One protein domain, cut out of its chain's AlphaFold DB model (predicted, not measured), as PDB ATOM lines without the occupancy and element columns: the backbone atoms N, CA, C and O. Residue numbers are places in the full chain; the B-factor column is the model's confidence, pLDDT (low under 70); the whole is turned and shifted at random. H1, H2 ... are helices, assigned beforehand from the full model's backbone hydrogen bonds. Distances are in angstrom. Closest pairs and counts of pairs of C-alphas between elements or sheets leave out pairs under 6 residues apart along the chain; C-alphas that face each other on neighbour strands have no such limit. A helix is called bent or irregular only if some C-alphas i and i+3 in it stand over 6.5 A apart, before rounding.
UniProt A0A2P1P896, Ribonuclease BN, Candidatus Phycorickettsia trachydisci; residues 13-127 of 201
ATOM      1  N   GLY A  13     -35.789 -43.944 -16.747       91.44
ATOM      2  CA  GLY A  13     -37.002 -43.197 -16.413       91.44
ATOM      3  C   GLY A  13     -37.042 -41.813 -17.070       91.44
ATOM      4  O   GLY A  13     -38.090 -41.391 -17.568       91.44
ATOM      5  N   GLY A  14     -35.896 -41.134 -17.142       91.25
ATOM      6  CA  GLY A  14     -35.743 -39.840 -17.804       91.25
ATOM      7  C   GLY A  14     -35.997 -39.920 -19.308       91.25
ATOM      8  O   GLY A  14     -36.835 -39.182 -19.827       91.25
ATOM      9  N   VAL A  15     -35.350 -40.862 -20.001       89.94
ATOM     10  CA  VAL A  15     -35.556 -41.086 -21.445       89.94
ATOM     11  C   VAL A  15     -37.005 -41.481 -21.734       89.94
ATOM     12  O   VAL A  15     -37.621 -40.959 -22.667       89.94
ATOM     13  N   TRP A  16     -37.583 -42.353 -20.907       90.62
ATOM     14  CA  TRP A  16     -38.983 -42.748 -21.029       90.62
ATOM     15  C   TRP A  16     -39.919 -41.541 -20.913       90.62
ATOM     16  O   TRP A  16     -40.794 -41.345 -21.760       90.62
ATOM     17  N   THR A  17     -39.716 -40.700 -19.902       92.12
ATOM     18  CA  THR A  17     -40.543 -39.511 -19.674       92.12
ATOM     19  C   THR A  17     -40.388 -38.515 -20.818       92.12
ATOM     20  O   THR A  17     -41.389 -38.098 -21.398       92.12
ATOM     21  N   ALA A  18     -39.154 -38.228 -21.235       90.12
ATOM     22  CA  ALA A  18     -38.869 -37.285 -22.310       90.12
ATOM     23  C   ALA A  18     -39.442 -37.734 -23.669       90.12
ATOM     24  O   ALA A  18     -40.061 -36.938 -24.377       90.12
ATOM     25  N   SER A  19     -39.351 -39.029 -24.000       93.62
ATOM     26  CA  SER A  19     -39.931 -39.584 -25.237       93.62
ATOM     27  C   SER A  19     -41.461 -39.457 -25.315       93.62
ATOM     28  O   SER A  19     -42.039 -39.528 -26.401       93.62
ATOM     29  N   SER A  20     -42.136 -39.214 -24.187       92.12
ATOM     30  CA  SER A  20     -43.591 -39.024 -24.148       92.12
ATOM     31  C   SER A  20     -44.039 -37.751 -24.873       92.12
ATOM     32  O   SER A  20     -45.160 -37.709 -25.372       92.12
ATOM     33  N   PHE A  21     -43.157 -36.756 -25.020       90.88
ATOM     34  CA  PHE A  21     -43.424 -35.589 -25.861       90.88
ATOM     35  C   PHE A  21     -43.626 -35.978 -27.336       90.88
ATOM     36  O   PHE A  21     -44.566 -35.517 -27.981       90.88
ATOM     37  N   VAL A  22     -42.804 -36.898 -27.857       94.44
ATOM     38  CA  VAL A  22     -42.940 -37.402 -29.234       94.44
ATOM     39  C   VAL A  22     -44.246 -38.183 -29.410       94.44
ATOM     40  O   VAL A  22     -44.913 -38.024 -30.428       94.44
ATOM     41  N   GLU A  23     -44.675 -38.963 -28.410       93.69
ATOM     42  CA  GLU A  23     -45.991 -39.627 -28.438       93.69
ATOM     43  C   GLU A  23     -47.158 -38.630 -28.442       93.69
ATOM     44  O   GLU A  23     -48.159 -38.862 -29.128       93.69
ATOM     45  N   ALA A  24     -47.046 -37.522 -27.703       93.00
ATOM     46  CA  ALA A  24     -48.062 -36.474 -27.705       93.00
ATOM     47  C   ALA A  24     -48.186 -35.841 -29.100       93.00
ATOM     48  O   ALA A  24     -49.285 -35.807 -29.662       93.00
ATOM     49  N   LEU A  25     -47.058 -35.449 -29.707       94.94
ATOM     50  CA  LEU A  25     -47.030 -34.944 -31.084       94.94
ATOM     51  C   LEU A  25     -47.584 -35.968 -32.075       94.94
ATOM     52  O   LEU A  25     -48.409 -35.625 -32.919       94.94
ATOM     53  N   ARG A  26     -47.199 -37.240 -31.946       94.06
ATOM     54  CA  ARG A  26     -47.718 -38.314 -32.798       94.06
ATOM     55  C   ARG A  26     -49.223 -38.463 -32.682       94.06
ATOM     56  O   ARG A  26     -49.888 -38.638 -33.695       94.06
ATOM     57  N   THR A  27     -49.768 -38.397 -31.473       93.38
ATOM     58  CA  THR A  27     -51.215 -38.504 -31.250       93.38
ATOM     59  C   THR A  27     -51.960 -37.375 -31.957       93.38
ATOM     60  O   THR A  27     -52.969 -37.626 -32.618       93.38
ATOM     61  N   ILE A  28     -51.434 -36.151 -31.874       94.69
ATOM     62  CA  ILE A  28     -51.987 -34.975 -32.552       94.69
ATOM     63  C   ILE A  28     -51.906 -35.141 -34.073       94.69
ATOM     64  O   ILE A  28     -52.925 -35.057 -34.755       94.69
ATOM     65  N   LEU A  29     -50.722 -35.437 -34.613       94.94
ATOM     66  CA  LEU A  29     -50.526 -35.567 -36.057       94.94
ATOM     67  C   LEU A  29     -51.341 -36.731 -36.632       94.94
ATOM     68  O   LEU A  29     -52.039 -36.559 -37.624       94.94
ATOM     69  N   ASN A  30     -51.347 -37.895 -35.984       94.19
ATOM     70  CA  ASN A  30     -52.166 -39.031 -36.414       94.19
ATOM     71  C   ASN A  30     -53.662 -38.694 -36.419       94.19
ATOM     72  O   ASN A  30     -54.387 -39.185 -37.284       94.19
ATOM     73  N   ARG A  31     -54.130 -37.861 -35.477       93.88
ATOM     74  CA  ARG A  31     -55.513 -37.376 -35.460       93.88
ATOM     75  C   ARG A  31     -55.800 -36.467 -36.656       93.88
ATOM     76  O   ARG A  31     -56.820 -36.670 -37.310       93.88
ATOM     77  N   ILE A  32     -54.900 -35.536 -36.975       94.56
ATOM     78  CA  ILE A  32     -55.010 -34.646 -38.147       94.56
ATOM     79  C   ILE A  32     -55.056 -35.463 -39.445       94.56
ATOM     80  O   ILE A  32     -55.971 -35.304 -40.249       94.56
ATOM     81  N   TYR A  33     -54.133 -36.416 -39.601       92.69
ATOM     82  CA  TYR A  33     -54.077 -37.322 -40.753       92.69
ATOM     83  C   TYR A  33     -55.140 -38.435 -40.719       92.69
ATOM     84  O   TYR A  33     -55.133 -39.313 -41.580       92.69
ATOM     85  N   LYS A  34     -56.069 -38.408 -39.751       91.81
ATOM     86  CA  LYS A  34     -57.188 -39.356 -39.611       91.81
ATOM     87  C   LYS A  34     -56.756 -40.826 -39.632       91.81
ATOM     88  O   LYS A  34     -57.411 -41.674 -40.229       91.81
ATOM     89  N   ILE A  35     -55.678 -41.154 -38.931       88.62
ATOM     90  CA  ILE A  35     -55.174 -42.528 -38.818       88.62
ATOM     91  C   ILE A  35     -55.974 -43.266 -37.740       88.62
ATOM     92  O   ILE A  35     -55.878 -42.935 -36.561       88.62
ATOM     93  N   HIS A  36     -56.778 -44.254 -38.138       79.19
ATOM     94  CA  HIS A  36     -57.692 -44.967 -37.227       79.19
ATOM     95  C   HIS A  36     -57.085 -46.239 -36.612       79.19
ATOM     96  O   HIS A  36     -57.551 -46.701 -35.574       79.19
ATOM     97  N   SER A  37     -56.011 -46.776 -37.199       76.81
ATOM     98  CA  SER A  37     -55.378 -48.028 -36.757       76.81
ATOM     99  C   SER A  37     -53.885 -47.822 -36.481       76.81
ATOM    100  O   SER A  37     -53.049 -48.118 -37.337       76.81
ATOM    101  N   PRO A  38     -53.510 -47.268 -35.313       75.50
ATOM    102  CA  PRO A  38     -52.107 -47.133 -34.951       75.50
ATOM    103  C   PRO A  38     -51.472 -48.511 -34.667       75.50
ATOM    104  O   PRO A  38     -52.158 -49.421 -34.202       75.50
ATOM    105  N   PRO A  39     -50.153 -48.665 -34.886       79.50
ATOM    106  CA  PRO A  39     -49.431 -49.898 -34.580       79.50
ATOM    107  C   PRO A  39     -49.457 -50.224 -33.079       79.50
ATOM    108  O   PRO A  39     -49.719 -49.356 -32.238       79.50
ATOM    109  N   HIS A  40     -49.137 -51.482 -32.753       87.44
ATOM    110  CA  HIS A  40     -49.115 -52.008 -31.386       87.44
ATOM    111  C   HIS A  40     -48.285 -51.127 -30.434       87.44
ATOM    112  O   HIS A  40     -47.226 -50.611 -30.809       87.44
ATOM    113  N   TYR A  41     -48.747 -50.982 -29.185       84.69
ATOM    114  CA  TYR A  41     -48.215 -50.015 -28.214       84.69
ATOM    115  C   TYR A  41     -46.692 -50.099 -28.034       84.69
ATOM    116  O   TYR A  41     -46.013 -49.077 -28.086       84.69
ATOM    117  N   ILE A  42     -46.143 -51.309 -27.881       85.31
ATOM    118  CA  ILE A  42     -44.704 -51.498 -27.641       85.31
ATOM    119  C   ILE A  42     -43.860 -51.044 -28.839       85.31
ATOM    120  O   ILE A  42     -42.894 -50.309 -28.656       85.31
ATOM    121  N   PHE A  43     -44.250 -51.396 -30.068       86.94
ATOM    122  CA  PHE A  43     -43.525 -50.969 -31.269       86.94
ATOM    123  C   PHE A  43     -43.567 -49.446 -31.430       86.94
ATOM    124  O   PHE A  43     -42.547 -48.802 -31.670       86.94
ATOM    125  N   ARG A  44     -44.750 -48.860 -31.213       86.62
ATOM    126  CA  ARG A  44     -44.956 -47.409 -31.237       86.62
ATOM    127  C   ARG A  44     -44.062 -46.690 -30.217       86.62
ATOM    128  O   ARG A  44     -43.443 -45.677 -30.549       86.62
ATOM    129  N   ARG A  45     -43.953 -47.246 -29.008       88.94
ATOM    130  CA  ARG A  45     -43.151 -46.684 -27.918       88.94
ATOM    131  C   ARG A  45     -41.655 -46.732 -28.218       88.94
ATOM    132  O   ARG A  45     -40.985 -45.711 -28.077       88.94
ATOM    133  N   THR A  46     -41.140 -47.868 -28.686       88.88
ATOM    134  CA  THR A  46     -39.729 -47.988 -29.090       88.88
ATOM    135  C   THR A  46     -39.400 -47.020 -30.226       88.88
ATOM    136  O   THR A  46     -38.380 -46.333 -30.171       88.88
ATOM    137  N   LEU A  47     -40.301 -46.878 -31.207       91.31
ATOM    138  CA  LEU A  47     -40.138 -45.916 -32.294       91.31
ATOM    139  C   LEU A  47     -40.076 -44.468 -31.782       91.31
ATOM    140  O   LEU A  47     -39.238 -43.704 -32.249       91.31
ATOM    141  N   SER A  48     -40.896 -44.084 -30.795       91.38
ATOM    142  CA  SER A  48     -40.800 -42.751 -30.171       91.38
ATOM    143  C   SER A  48     -39.485 -42.496 -29.472       91.38
ATOM    144  O   SER A  48     -38.979 -41.385 -29.559       91.38
ATOM    145  N   ILE A  49     -38.930 -43.491 -28.780       93.12
ATOM    146  CA  ILE A  49     -37.639 -43.340 -28.104       93.12
ATOM    147  C   ILE A  49     -36.536 -43.112 -29.144       93.12
ATOM    148  O   ILE A  49     -35.739 -42.189 -28.997       93.12
ATOM    149  N   ILE A  50     -36.532 -43.889 -30.231       94.12
ATOM    150  CA  ILE A  50     -35.563 -43.729 -31.327       94.12
ATOM    151  C   ILE A  50     -35.721 -42.358 -31.999       94.12
ATOM    152  O   ILE A  50     -34.738 -41.642 -32.173       94.12
ATOM    153  N   GLN A  51     -36.952 -41.967 -32.340       94.06
ATOM    154  CA  GLN A  51     -37.241 -40.666 -32.948       94.06
ATOM    155  C   GLN A  51     -36.855 -39.512 -32.021       94.06
ATOM    156  O   GLN A  51     -36.260 -38.542 -32.476       94.06
ATOM    157  N   PHE A  52     -37.138 -39.631 -30.723       94.31
ATOM    158  CA  PHE A  52     -36.729 -38.662 -29.715       94.31
ATOM    159  C   PHE A  52     -35.207 -38.495 -29.693       94.31
ATOM    160  O   PHE A  52     -34.728 -37.371 -29.813       94.31
ATOM    161  N   LEU A  53     -34.445 -39.592 -29.616       94.62
ATOM    162  CA  LEU A  53     -32.980 -39.535 -29.635       94.62
ATOM    163  C   LEU A  53     -32.451 -38.913 -30.930       94.62
ATOM    164  O   LEU A  53     -31.579 -38.049 -30.877       94.62
ATOM    165  N   PHE A  54     -33.010 -39.293 -32.080       95.56
ATOM    166  CA  PHE A  54     -32.643 -38.708 -33.368       95.56
ATOM    167  C   PHE A  54     -32.903 -37.196 -33.407       95.56
ATOM    168  O   PHE A  54     -32.007 -36.435 -33.768       95.56
ATOM    169  N   ILE A  55     -34.093 -36.750 -32.991       94.12
ATOM    170  CA  ILE A  55     -34.461 -35.328 -32.940       94.12
ATOM    171  C   ILE A  55     -33.527 -34.572 -31.990       94.12
ATOM    172  O   ILE A  55     -33.042 -33.504 -32.345       94.12
ATOM    173  N   VAL A  56     -33.233 -35.122 -30.809       93.88
ATOM    174  CA  VAL A  56     -32.329 -34.491 -29.836       93.88
ATOM    175  C   VAL A  56     -30.918 -34.353 -30.400       93.88
ATOM    176  O   VAL A  56     -30.340 -33.273 -30.306       93.88
ATOM    177  N   ILE A  57     -30.372 -35.397 -31.029       95.12
ATOM    178  CA  ILE A  57     -29.039 -35.354 -31.650       95.12
ATOM    179  C   ILE A  57     -29.015 -34.348 -32.805       95.12
ATOM    180  O   ILE A  57     -28.094 -33.536 -32.894       95.12
ATOM    181  N   PHE A  58     -30.037 -34.360 -33.662       94.75
ATOM    182  CA  PHE A  58     -30.179 -33.411 -34.764       94.75
ATOM    183  C   PHE A  58     -30.235 -31.961 -34.263       94.75
ATOM    184  O   PHE A  58     -29.506 -31.104 -34.766       94.75
ATOM    185  N   LEU A  59     -31.044 -31.695 -33.231       93.50
ATOM    186  CA  LEU A  59     -31.148 -30.378 -32.610       93.50
ATOM    187  C   LEU A  59     -29.830 -29.943 -31.968       93.50
ATOM    188  O   LEU A  59     -29.387 -28.816 -32.182       93.50
ATOM    189  N   PHE A  60     -29.174 -30.844 -31.241       93.88
ATOM    190  CA  PHE A  60     -27.902 -30.574 -30.581       93.88
ATOM    191  C   PHE A  60     -26.790 -30.242 -31.582       93.88
ATOM    192  O   PHE A  60     -26.112 -29.227 -31.425       93.88
ATOM    193  N   LEU A  61     -26.627 -31.045 -32.639       93.38
ATOM    194  CA  LEU A  61     -25.629 -30.792 -33.682       93.38
ATOM    195  C   LEU A  61     -25.925 -29.495 -34.438       93.38
ATOM    196  O   LEU A  61     -25.014 -28.702 -34.670       93.38
ATOM    197  N   GLY A  62     -27.192 -29.242 -34.766       91.00
ATOM    198  CA  GLY A  62     -27.604 -27.997 -35.405       91.00
ATOM    199  C   GLY A  62     -27.285 -26.768 -34.557       91.00
ATOM    200  O   GLY A  62     -26.677 -25.817 -35.049       91.00
ATOM    201  N   MET A  63     -27.614 -26.800 -33.262       88.38
ATOM    202  CA  MET A  63     -27.276 -25.716 -32.335       88.38
ATOM    203  C   MET A  63     -25.763 -25.557 -32.162       88.38
ATOM    204  O   MET A  63     -25.275 -24.427 -32.169       88.38
ATOM    205  N   MET A  64     -25.011 -26.659 -32.065       88.25
ATOM    206  CA  MET A  64     -23.548 -26.616 -31.999       88.25
ATOM    207  C   MET A  64     -22.956 -25.929 -33.227       88.25
ATOM    208  O   MET A  64     -22.143 -25.025 -33.077       88.25
ATOM    209  N   ILE A  65     -23.408 -26.269 -34.433       87.25
ATOM    210  CA  ILE A  65     -22.939 -25.621 -35.664       87.25
ATOM    211  C   ILE A  65     -23.294 -24.127 -35.659       87.25
ATOM    212  O   ILE A  65     -22.430 -23.294 -35.927       87.25
ATOM    213  N   LEU A  66     -24.528 -23.765 -35.297       85.56
ATOM    214  CA  LEU A  66     -24.977 -22.365 -35.269       85.56
ATOM    215  C   LEU A  66     -24.224 -21.492 -34.249       85.56
ATOM    216  O   LEU A  66     -24.149 -20.276 -34.437       85.56
ATOM    217  N   VAL A  67     -23.697 -22.081 -33.170       83.31
ATOM    218  CA  VAL A  67     -23.007 -21.362 -32.082       83.31
ATOM    219  C   VAL A  67     -21.486 -21.420 -32.218       83.31
ATOM    220  O   VAL A  67     -20.825 -20.389 -32.112       83.31
ATOM    221  N   VAL A  68     -20.921 -22.601 -32.465       81.00
ATOM    222  CA  VAL A  68     -19.469 -22.838 -32.476       81.00
ATOM    223  C   VAL A  68     -18.825 -22.287 -33.743       81.00
ATOM    224  O   VAL A  68     -17.773 -21.656 -33.656       81.00
ATOM    225  N   LEU A  69     -19.458 -22.461 -34.906       75.94
ATOM    226  CA  LEU A  69     -18.929 -21.970 -36.181       75.94
ATOM    227  C   LEU A  69     -18.607 -20.456 -36.155       75.94
ATOM    228  O   LEU A  69     -17.488 -20.105 -36.525       75.94
ATOM    229  N   PRO A  70     -19.487 -19.560 -35.645       74.00
ATOM    230  CA  PRO A  70     -19.144 -18.152 -35.437       74.00
ATOM    231  C   PRO A  70     -17.888 -17.919 -34.601       74.00
ATOM    232  O   PRO A  70     -17.062 -17.070 -34.926       74.00
ATOM    233  N   ILE A  71     -17.779 -18.639 -33.485       76.44
ATOM    234  CA  ILE A  71     -16.744 -18.410 -32.477       76.44
ATOM    235  C   ILE A  71     -15.388 -18.823 -33.045       76.44
ATOM    236  O   ILE A  71     -14.419 -18.074 -32.941       76.44
ATOM    237  N   VAL A  72     -15.333 -19.986 -33.698       77.31
ATOM    238  CA  VAL A  72     -14.114 -20.490 -34.339       77.31
ATOM    239  C   VAL A  72     -13.667 -19.550 -35.459       77.31
ATOM    240  O   VAL A  72     -12.500 -19.168 -35.490       77.31
ATOM    241  N   LEU A  73     -14.584 -19.120 -36.332       71.94
ATOM    242  CA  LEU A  73     -14.260 -18.202 -37.428       71.94
ATOM    243  C   LEU A  73     -13.739 -16.852 -36.915       71.94
ATOM    244  O   LEU A  73     -12.726 -16.364 -37.415       71.94
ATOM    245  N   ASN A  74     -14.371 -16.282 -35.883       71.19
ATOM    246  CA  ASN A  74     -13.910 -15.035 -35.269       71.19
ATOM    247  C   ASN A  74     -12.522 -15.185 -34.628       71.19
ATOM    248  O   ASN A  74     -11.674 -14.310 -34.787       71.19
ATOM    249  N   ASN A  75     -12.263 -16.296 -33.936       71.69
ATOM    250  CA  ASN A  75     -10.970 -16.531 -33.293       71.69
ATOM    251  C   ASN A  75      -9.840 -16.724 -34.315       71.69
ATOM    252  O   ASN A  75      -8.766 -16.153 -34.144       71.69
ATOM    253  N   LEU A  76     -10.084 -17.472 -35.397       69.12
ATOM    254  CA  LEU A  76      -9.111 -17.649 -36.482       69.12
ATOM    255  C   LEU A  76      -8.799 -16.326 -37.195       69.12
ATOM    256  O   LEU A  76      -7.638 -16.057 -37.502       69.12
ATOM    257  N   PHE A  77      -9.813 -15.483 -37.413       65.69
ATOM    258  CA  PHE A  77      -9.634 -14.156 -38.006       65.69
ATOM    259  C   PHE A  77      -8.835 -13.206 -37.097       65.69
ATOM    260  O   PHE A  77      -7.984 -12.453 -37.563       65.69
ATOM    261  N   ASN A  78      -9.061 -13.258 -35.783       66.06
ATOM    262  CA  ASN A  78      -8.312 -12.440 -34.828       66.06
ATOM    263  C   ASN A  78      -6.842 -12.885 -34.708       66.06
ATOM    264  O   ASN A  78      -5.953 -12.044 -34.572       66.06
ATOM    265  N   LEU A  79      -6.573 -14.193 -34.805       63.12
ATOM    266  CA  LEU A  79      -5.215 -14.750 -34.782       63.12
ATOM    267  C   LEU A  79      -4.400 -14.372 -36.028       63.12
ATOM    268  O   LEU A  79      -3.225 -14.039 -35.900       63.12
ATOM    269  N   SER A  80      -5.008 -14.364 -37.220       60.00
ATOM    270  CA  SER A  80      -4.318 -13.945 -38.453       60.00
ATOM    271  C   SER A  80      -4.004 -12.443 -38.486       60.00
ATOM    272  O   SER A  80      -3.032 -12.024 -39.114       60.00
ATOM    273  N   MET A  81      -4.780 -11.631 -37.765       55.69
ATOM    274  CA  MET A  81      -4.595 -10.182 -37.639       55.69
ATOM    275  C   MET A  81      -3.515  -9.774 -36.628       55.69
ATOM    276  O   MET A  81      -2.906  -8.721 -36.791       55.69
ATOM    277  N   SER A  82      -3.208 -10.615 -35.633       55.66
ATOM    278  CA  SER A  82      -2.114 -10.371 -34.673       55.66
ATOM    279  C   SER A  82      -0.718 -10.363 -35.319       55.66
ATOM    280  O   SER A  82       0.249  -9.981 -34.663       55.66
ATOM    281  N   VAL A  83      -0.597 -10.800 -36.576       57.72
ATOM    282  CA  VAL A  83       0.678 -10.906 -37.302       57.72
ATOM    283  C   VAL A  83       0.983  -9.651 -38.143       57.72
ATOM    284  O   VAL A  83       2.141  -9.422 -38.473       57.72
ATOM    285  N   ASN A  84      -0.004  -8.788 -38.438       52.56
ATOM    286  CA  ASN A  84       0.165  -7.628 -39.332       52.56
ATOM    287  C   ASN A  84      -0.311  -6.320 -38.672       52.56
ATOM    288  O   ASN A  84      -1.496  -5.990 -38.686       52.56
ATOM    289  N   HIS A  85       0.626  -5.558 -38.105       55.75
ATOM    290  CA  HIS A  85       0.348  -4.428 -37.207       55.75
ATOM    291  C   HIS A  85      -0.092  -3.109 -37.897       55.75
ATOM    292  O   HIS A  85      -0.556  -2.198 -37.209       55.75
ATOM    293  N   ASP A  86      -0.019  -3.000 -39.233       55.78
ATOM    294  CA  ASP A  86      -0.144  -1.713 -39.957       55.78
ATOM    295  C   ASP A  86      -1.529  -1.402 -40.568       55.78
ATOM    296  O   ASP A  86      -1.779  -0.297 -41.049       55.78
ATOM    297  N   LEU A  87      -2.491  -2.328 -40.529       55.31
ATOM    298  CA  LEU A  87      -3.782  -2.204 -41.240       55.31
ATOM    299  C   LEU A  87      -4.945  -1.685 -40.361       55.31
ATOM    300  O   LEU A  87      -6.119  -1.984 -40.580       55.31
ATOM    301  N   SER A  88      -4.632  -0.878 -39.346       60.56
ATOM    302  CA  SER A  88      -5.499  -0.662 -38.178       60.56
ATOM    303  C   SER A  88      -6.838   0.060 -38.436       60.56
ATOM    304  O   SER A  88      -7.806  -0.232 -37.748       60.56
ATOM    305  N   ARG A  89      -6.988   0.963 -39.420       55.91
ATOM    306  CA  ARG A  89      -8.230   1.780 -39.539       55.91
ATOM    307  C   ARG A  89      -9.230   1.323 -40.605       55.91
ATOM    308  O   ARG A  89     -10.433   1.332 -40.347       55.91
ATOM    309  N   SER A  90      -8.768   0.884 -41.775       57.09
ATOM    310  CA  SER A  90      -9.638   0.338 -42.831       57.09
ATOM    311  C   SER A  90     -10.209  -1.029 -42.444       57.09
ATOM    312  O   SER A  90     -11.355  -1.342 -42.771       57.09
ATOM    313  N   VAL A  91      -9.452  -1.813 -41.670       57.06
ATOM    314  CA  VAL A  91      -9.880  -3.145 -41.246       57.06
ATOM    315  C   VAL A  91     -10.882  -3.101 -40.092       57.06
ATOM    316  O   VAL A  91     -11.807  -3.902 -40.095       57.06
ATOM    317  N   ILE A  92     -10.824  -2.125 -39.177       56.62
ATOM    318  CA  ILE A  92     -11.875  -1.948 -38.150       56.62
ATOM    319  C   ILE A  92     -13.237  -1.629 -38.793       56.62
ATOM    320  O   ILE A  92     -14.277  -2.122 -38.353       56.62
ATOM    321  N   HIS A  93     -13.252  -0.851 -39.880       55.25
ATOM    322  CA  HIS A  93     -14.486  -0.565 -40.615       55.25
ATOM    323  C   HIS A  93     -14.992  -1.792 -41.401       55.25
ATOM    324  O   HIS A  93     -16.195  -2.065 -41.418       55.25
ATOM    325  N   ALA A  94     -14.080  -2.582 -41.981       58.72
ATOM    326  CA  ALA A  94     -14.408  -3.873 -42.588       58.72
ATOM    327  C   ALA A  94     -14.941  -4.887 -41.554       58.72
ATOM    328  O   ALA A  94     -15.908  -5.587 -41.839       58.72
ATOM    329  N   LEU A  95     -14.388  -4.900 -40.340       55.53
ATOM    330  CA  LEU A  95     -14.806  -5.736 -39.212       55.53
ATOM    331  C   LEU A  95     -16.217  -5.397 -38.723       55.53
ATOM    332  O   LEU A  95     -17.027  -6.301 -38.531       55.53
ATOM    333  N   ASN A  96     -16.558  -4.113 -38.590       58.19
ATOM    334  CA  ASN A  96     -17.924  -3.705 -38.244       58.19
ATOM    335  C   ASN A  96     -18.934  -4.081 -39.340       58.19
ATOM    336  O   ASN A  96     -20.036  -4.543 -39.039       58.19
ATOM    337  N   LYS A  97     -18.549  -3.957 -40.617       60.12
ATOM    338  CA  LYS A  97     -19.391  -4.369 -41.750       60.12
ATOM    339  C   LYS A  97     -19.560  -5.896 -41.814       60.12
ATOM    340  O   LYS A  97     -20.666  -6.379 -42.051       60.12
ATOM    341  N   MET A  98     -18.495  -6.649 -41.539       61.22
ATOM    342  CA  MET A  98     -18.486  -8.114 -41.462       61.22
ATOM    343  C   MET A  98     -19.300  -8.629 -40.266       61.22
ATOM    344  O   MET A  98     -20.056  -9.586 -40.417       61.22
ATOM    345  N   SER A  99     -19.246  -7.941 -39.121       66.62
ATOM    346  CA  SER A  99     -20.076  -8.217 -37.940       66.62
ATOM    347  C   SER A  99     -21.568  -8.015 -38.225       66.62
ATOM    348  O   SER A  99     -22.386  -8.876 -37.902       66.62
ATOM    349  N   PHE A 100     -21.932  -6.928 -38.916       69.00
ATOM    350  CA  PHE A 100     -23.320  -6.685 -39.313       69.00
ATOM    351  C   PHE A 100     -23.828  -7.786 -40.249       69.00
ATOM    352  O   PHE A 100     -24.827  -8.428 -39.938       69.00
ATOM    353  N   ILE A 101     -23.100  -8.087 -41.332       75.31
ATOM    354  CA  ILE A 101     -23.434  -9.171 -42.277       75.31
ATOM    355  C   ILE A 101     -23.602 -10.506 -41.542       75.31
ATOM    356  O   ILE A 101     -24.559 -11.239 -41.797       75.31
ATOM    357  N   TRP A 102     -22.719 -10.795 -40.586       75.62
ATOM    358  CA  TRP A 102     -22.766 -12.023 -39.805       75.62
ATOM    359  C   TRP A 102     -24.038 -12.157 -38.957       75.62
ATOM    360  O   TRP A 102     -24.613 -13.244 -38.883       75.62
ATOM    361  N   ILE A 103     -24.530 -11.066 -38.361       78.44
ATOM    362  CA  ILE A 103     -25.786 -11.070 -37.594       78.44
ATOM    363  C   ILE A 103     -26.972 -11.451 -38.491       78.44
ATOM    364  O   ILE A 103     -27.787 -12.294 -38.100       78.44
ATOM    365  N   TYR A 104     -27.052 -10.897 -39.707       84.38
ATOM    366  CA  TYR A 104     -28.114 -11.250 -40.660       84.38
ATOM    367  C   TYR A 104     -28.002 -12.697 -41.131       84.38
ATOM    368  O   TYR A 104     -28.997 -13.421 -41.097       84.38
ATOM    369  N   VAL A 105     -26.800 -13.142 -41.512       85.19
ATOM    370  CA  VAL A 105     -26.559 -14.531 -41.937       85.19
ATOM    371  C   VAL A 105     -26.948 -15.502 -40.826       85.19
ATOM    372  O   VAL A 105     -27.696 -16.446 -41.072       85.19
ATOM    373  N   ARG A 106     -26.531 -15.240 -39.583       83.81
ATOM    374  CA  ARG A 106     -26.910 -16.054 -38.423       83.81
ATOM    375  C   ARG A 106     -28.424 -16.090 -38.227       83.81
ATOM    376  O   ARG A 106     -28.971 -17.164 -37.987       83.81
ATOM    377  N   SER A 107     -29.105 -14.949 -38.328       86.38
ATOM    378  CA  SER A 107     -30.564 -14.894 -38.191       86.38
ATOM    379  C   SER A 107     -31.262 -15.741 -39.261       86.38
ATOM    380  O   SER A 107     -32.138 -16.539 -38.931       86.38
ATOM    381  N   ILE A 108     -30.818 -15.644 -40.516       90.50
ATOM    382  CA  ILE A 108     -31.329 -16.460 -41.626       90.50
ATOM    383  C   ILE A 108     -31.087 -17.949 -41.358       90.50
ATOM    384  O   ILE A 108     -32.015 -18.747 -41.480       90.50
ATOM    385  N   LEU A 109     -29.877 -18.327 -40.932       90.94
ATOM    386  CA  LEU A 109     -29.536 -19.716 -40.618       90.94
ATOM    387  C   LEU A 109     -30.420 -20.298 -39.509       90.94
ATOM    388  O   LEU A 109     -30.836 -21.450 -39.611       90.94
ATOM    389  N   VAL A 110     -30.762 -19.511 -38.484       92.00
ATOM    390  CA  VAL A 110     -31.697 -19.941 -37.431       92.00
ATOM    391  C   VAL A 110     -33.084 -20.223 -38.011       92.00
ATOM    392  O   VAL A 110     -33.664 -21.262 -37.702       92.00
ATOM    393  N   TYR A 111     -33.616 -19.359 -38.879       94.38
ATOM    394  CA  TYR A 111     -34.922 -19.600 -39.503       94.38
ATOM    395  C   TYR A 111     -34.914 -20.809 -40.443       94.38
ATOM    396  O   TYR A 111     -35.851 -21.607 -40.415       94.38
ATOM    397  N   VAL A 112     -33.842 -20.993 -41.217       94.81
ATOM    398  CA  VAL A 112     -33.648 -22.192 -42.049       94.81
ATOM    399  C   VAL A 112     -33.594 -23.447 -41.178       94.81
ATOM    400  O   VAL A 112     -34.212 -24.459 -41.503       94.81
ATOM    401  N   PHE A 113     -32.906 -23.382 -40.041       94.81
ATOM    402  CA  PHE A 113     -32.821 -24.499 -39.112       94.81
ATOM    403  C   PHE A 113     -34.169 -24.835 -38.459       94.81
ATOM    404  O   PHE A 113     -34.536 -26.009 -38.373       94.81
ATOM    405  N   LEU A 114     -34.943 -23.825 -38.051       95.56
ATOM    406  CA  LEU A 114     -36.312 -24.014 -37.552       95.56
ATOM    407  C   LEU A 114     -37.222 -24.631 -38.621       95.56
ATOM    408  O   LEU A 114     -38.033 -25.509 -38.315       95.56
ATOM    409  N   PHE A 115     -37.059 -24.221 -39.879       97.25
ATOM    410  CA  PHE A 115     -37.784 -24.786 -41.014       97.25
ATOM    411  C   PHE A 115     -37.446 -26.261 -41.236       97.25
ATOM    412  O   PHE A 115     -38.345 -27.094 -41.353       97.25
ATOM    413  N   LEU A 116     -36.159 -26.612 -41.220       96.38
ATOM    414  CA  LEU A 116     -35.717 -28.001 -41.343       96.38
ATOM    415  C   LEU A 116     -36.204 -28.856 -40.167       96.38
ATOM    416  O   LEU A 116     -36.659 -29.984 -40.364       96.38
ATOM    417  N   SER A 117     -36.154 -28.304 -38.952       95.62
ATOM    418  CA  SER A 117     -36.584 -28.985 -37.730       95.62
ATOM    419  C   SER A 117     -38.082 -29.280 -37.763       95.62
ATOM    420  O   SER A 117     -38.487 -30.429 -37.605       95.62
ATOM    421  N   SER A 118     -38.911 -28.272 -38.040       96.81
ATOM    422  CA  SER A 118     -40.369 -28.433 -38.139       96.81
ATOM    423  C   SER A 118     -40.777 -29.375 -39.278       96.81
ATOM    424  O   SER A 118     -41.594 -30.268 -39.057       96.81
ATOM    425  N   SER A 119     -40.141 -29.266 -40.451       96.69
ATOM    426  CA  SER A 119     -40.350 -30.198 -41.572       96.69
ATOM    427  C   SER A 119     -40.028 -31.643 -41.181       96.69
ATOM    428  O   SER A 119     -40.800 -32.556 -41.467       96.69
ATOM    429  N   THR A 120     -38.909 -31.856 -40.481       95.56
ATOM    430  CA  THR A 120     -38.493 -33.183 -40.002       95.56
ATOM    431  C   THR A 120     -39.508 -33.761 -39.015       95.56
ATOM    432  O   THR A 120     -39.863 -34.936 -39.126       95.56
ATOM    433  N   LEU A 121     -40.031 -32.944 -38.093       96.12
ATOM    434  CA  LEU A 121     -41.073 -33.372 -37.154       96.12
ATOM    435  C   LEU A 121     -42.351 -33.797 -37.892       96.12
ATOM    436  O   LEU A 121     -42.886 -34.867 -37.608       96.12
ATOM    437  N   TYR A 122     -42.811 -33.010 -38.867       96.25
ATOM    438  CA  TYR A 122     -43.991 -33.351 -39.670       96.25
ATOM    439  C   TYR A 122     -43.809 -34.580 -40.553       96.25
ATOM    440  O   TYR A 122     -44.789 -35.260 -40.839       96.25
ATOM    441  N   TYR A 123     -42.582 -34.872 -40.977       95.38
ATOM    442  CA  TYR A 123     -42.295 -36.008 -41.844       95.38
ATOM    443  C   TYR A 123     -42.124 -37.324 -41.074       95.38
ATOM    444  O   TYR A 123     -42.651 -38.351 -41.492       95.38
ATOM    445  N   ILE A 124     -41.386 -37.313 -39.958       94.69
ATOM    446  CA  ILE A 124     -40.947 -38.547 -39.281       94.69
ATOM    447  C   ILE A 124     -41.950 -39.033 -38.227       94.69
ATOM    448  O   ILE A 124     -42.082 -40.236 -38.005       94.69
ATOM    449  N   ILE A 125     -42.629 -38.118 -37.532       93.56
ATOM    450  CA  ILE A 125     -43.480 -38.465 -36.386       93.56
ATOM    451  C   ILE A 125     -44.785 -39.193 -36.764       93.56
ATOM    452  O   ILE A 125     -45.127 -40.145 -36.048       93.56
ATOM    453  N   PRO A 126     -45.560 -38.769 -37.786       92.12
ATOM    454  CA  PRO A 126     -46.857 -39.379 -38.053       92.12
ATOM    455  C   PRO A 126     -46.718 -40.803 -38.604       92.12
ATOM    456  O   PRO A 126     -45.797 -41.123 -39.349       92.12
ATOM    457  N   ASN A 127     -47.684 -41.666 -38.286       90.25
ATOM    458  CA  ASN A 127     -47.687 -43.071 -38.715       90.25
ATOM    459  C   ASN A 127     -48.272 -43.264 -40.128       90.25
ATOM    460  O   ASN A 127     -48.996 -44.229 -40.379       90.25
TER     461      ASN A 127
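AT A GLANCE: This is residues 13 to 127 of the 201 residues of the protein "Ribonuclease BN" of Candidatus Phycorickettsia trachydisci (UniProt A0A2P1P896). The model is a long, thin helical hairpin, H2 and H3 running opposite ways side by side, with the shorter helix H1 crossing its end where H2 begins and H3 ends. The other end of the hairpin, residues 82 to 90, sticks out free. The printed part has 115 residues with three named helices, in the order H1, H2, H3, and no named strand; its class is all helix, with 98 residues in the helices. It is extended, with a radius of gyration of the C-alphas of 22.0 A, and forms a rod spanning 72 by 28 by 15 A.

HOW THE PARTS SIT: The longest helix is H2, residues 41 to 81, which has a kink of 25 degrees near residue 68. H3, residues 88 to 124, forms a helical hairpin with H2: their lines stand at a shallow tilt of 7 degrees, opposite ways. They touch, H2 with residues 51 to 66 alone, and their closest C-alphas are those of Gly 62 and Phe 113, 7.3 A apart. H1, residues 13 to 32, touches H2 and is about perpendicular to it, at 76 degrees. H1 touches H2 with residues 15 to 23 alone, and H2 touches H1 with residues 45 to 52 alone; their closest C-alphas, those of Ser 19 and Ile 49, are 5.3 A apart. H1 and H3 are close but not clearly touching, the closest C-alphas being those of Leu 29 and Tyr 122, 7.8 A apart. Their lines are only just about perpendicular, at 72 degrees. Of the O i to N i+4 pairs, 14 of 16 in H1, 35 of 37 in H2 and 31 of 33 in H3 are within hydrogen-bond range.

IN THESE COORDINATES: H2 measures 59.8 A from C-alpha 41 at (-48.215, -50.015, -28.214) to C-alpha 81 at (-4.595, -10.182, -37.639). It is neither bent nor irregular, but only just: C-alphas 66 and 69 are 6.1 A apart. H3 measures 51.9 A and ends with C-alpha 124 at (-40.947, -38.547, -39.281). H1 measures 29.5 A, beginning with C-alpha 13 at (-37.002, -43.197, -16.413). It too is neither bent nor irregular, but only just, with C-alphas 18 and 21 6.0 A apart.

THE WHOLE: The two C-alphas farthest apart, those of Ser 37 and Asp 86, are 72.2 A apart. The printed part runs from residue 13 to residue 127 and has no cut. The links from H1 to H2, 8 residues, and from H2 to H3, 6 residues, are short. Residues 82 to 90, of which 88 to 90 belong to H3, stand free; without them the body spans 64 by 29 by 15 A. The mean pLDDT of the printed part is 82.8, and residues 76 to 100 are under 70.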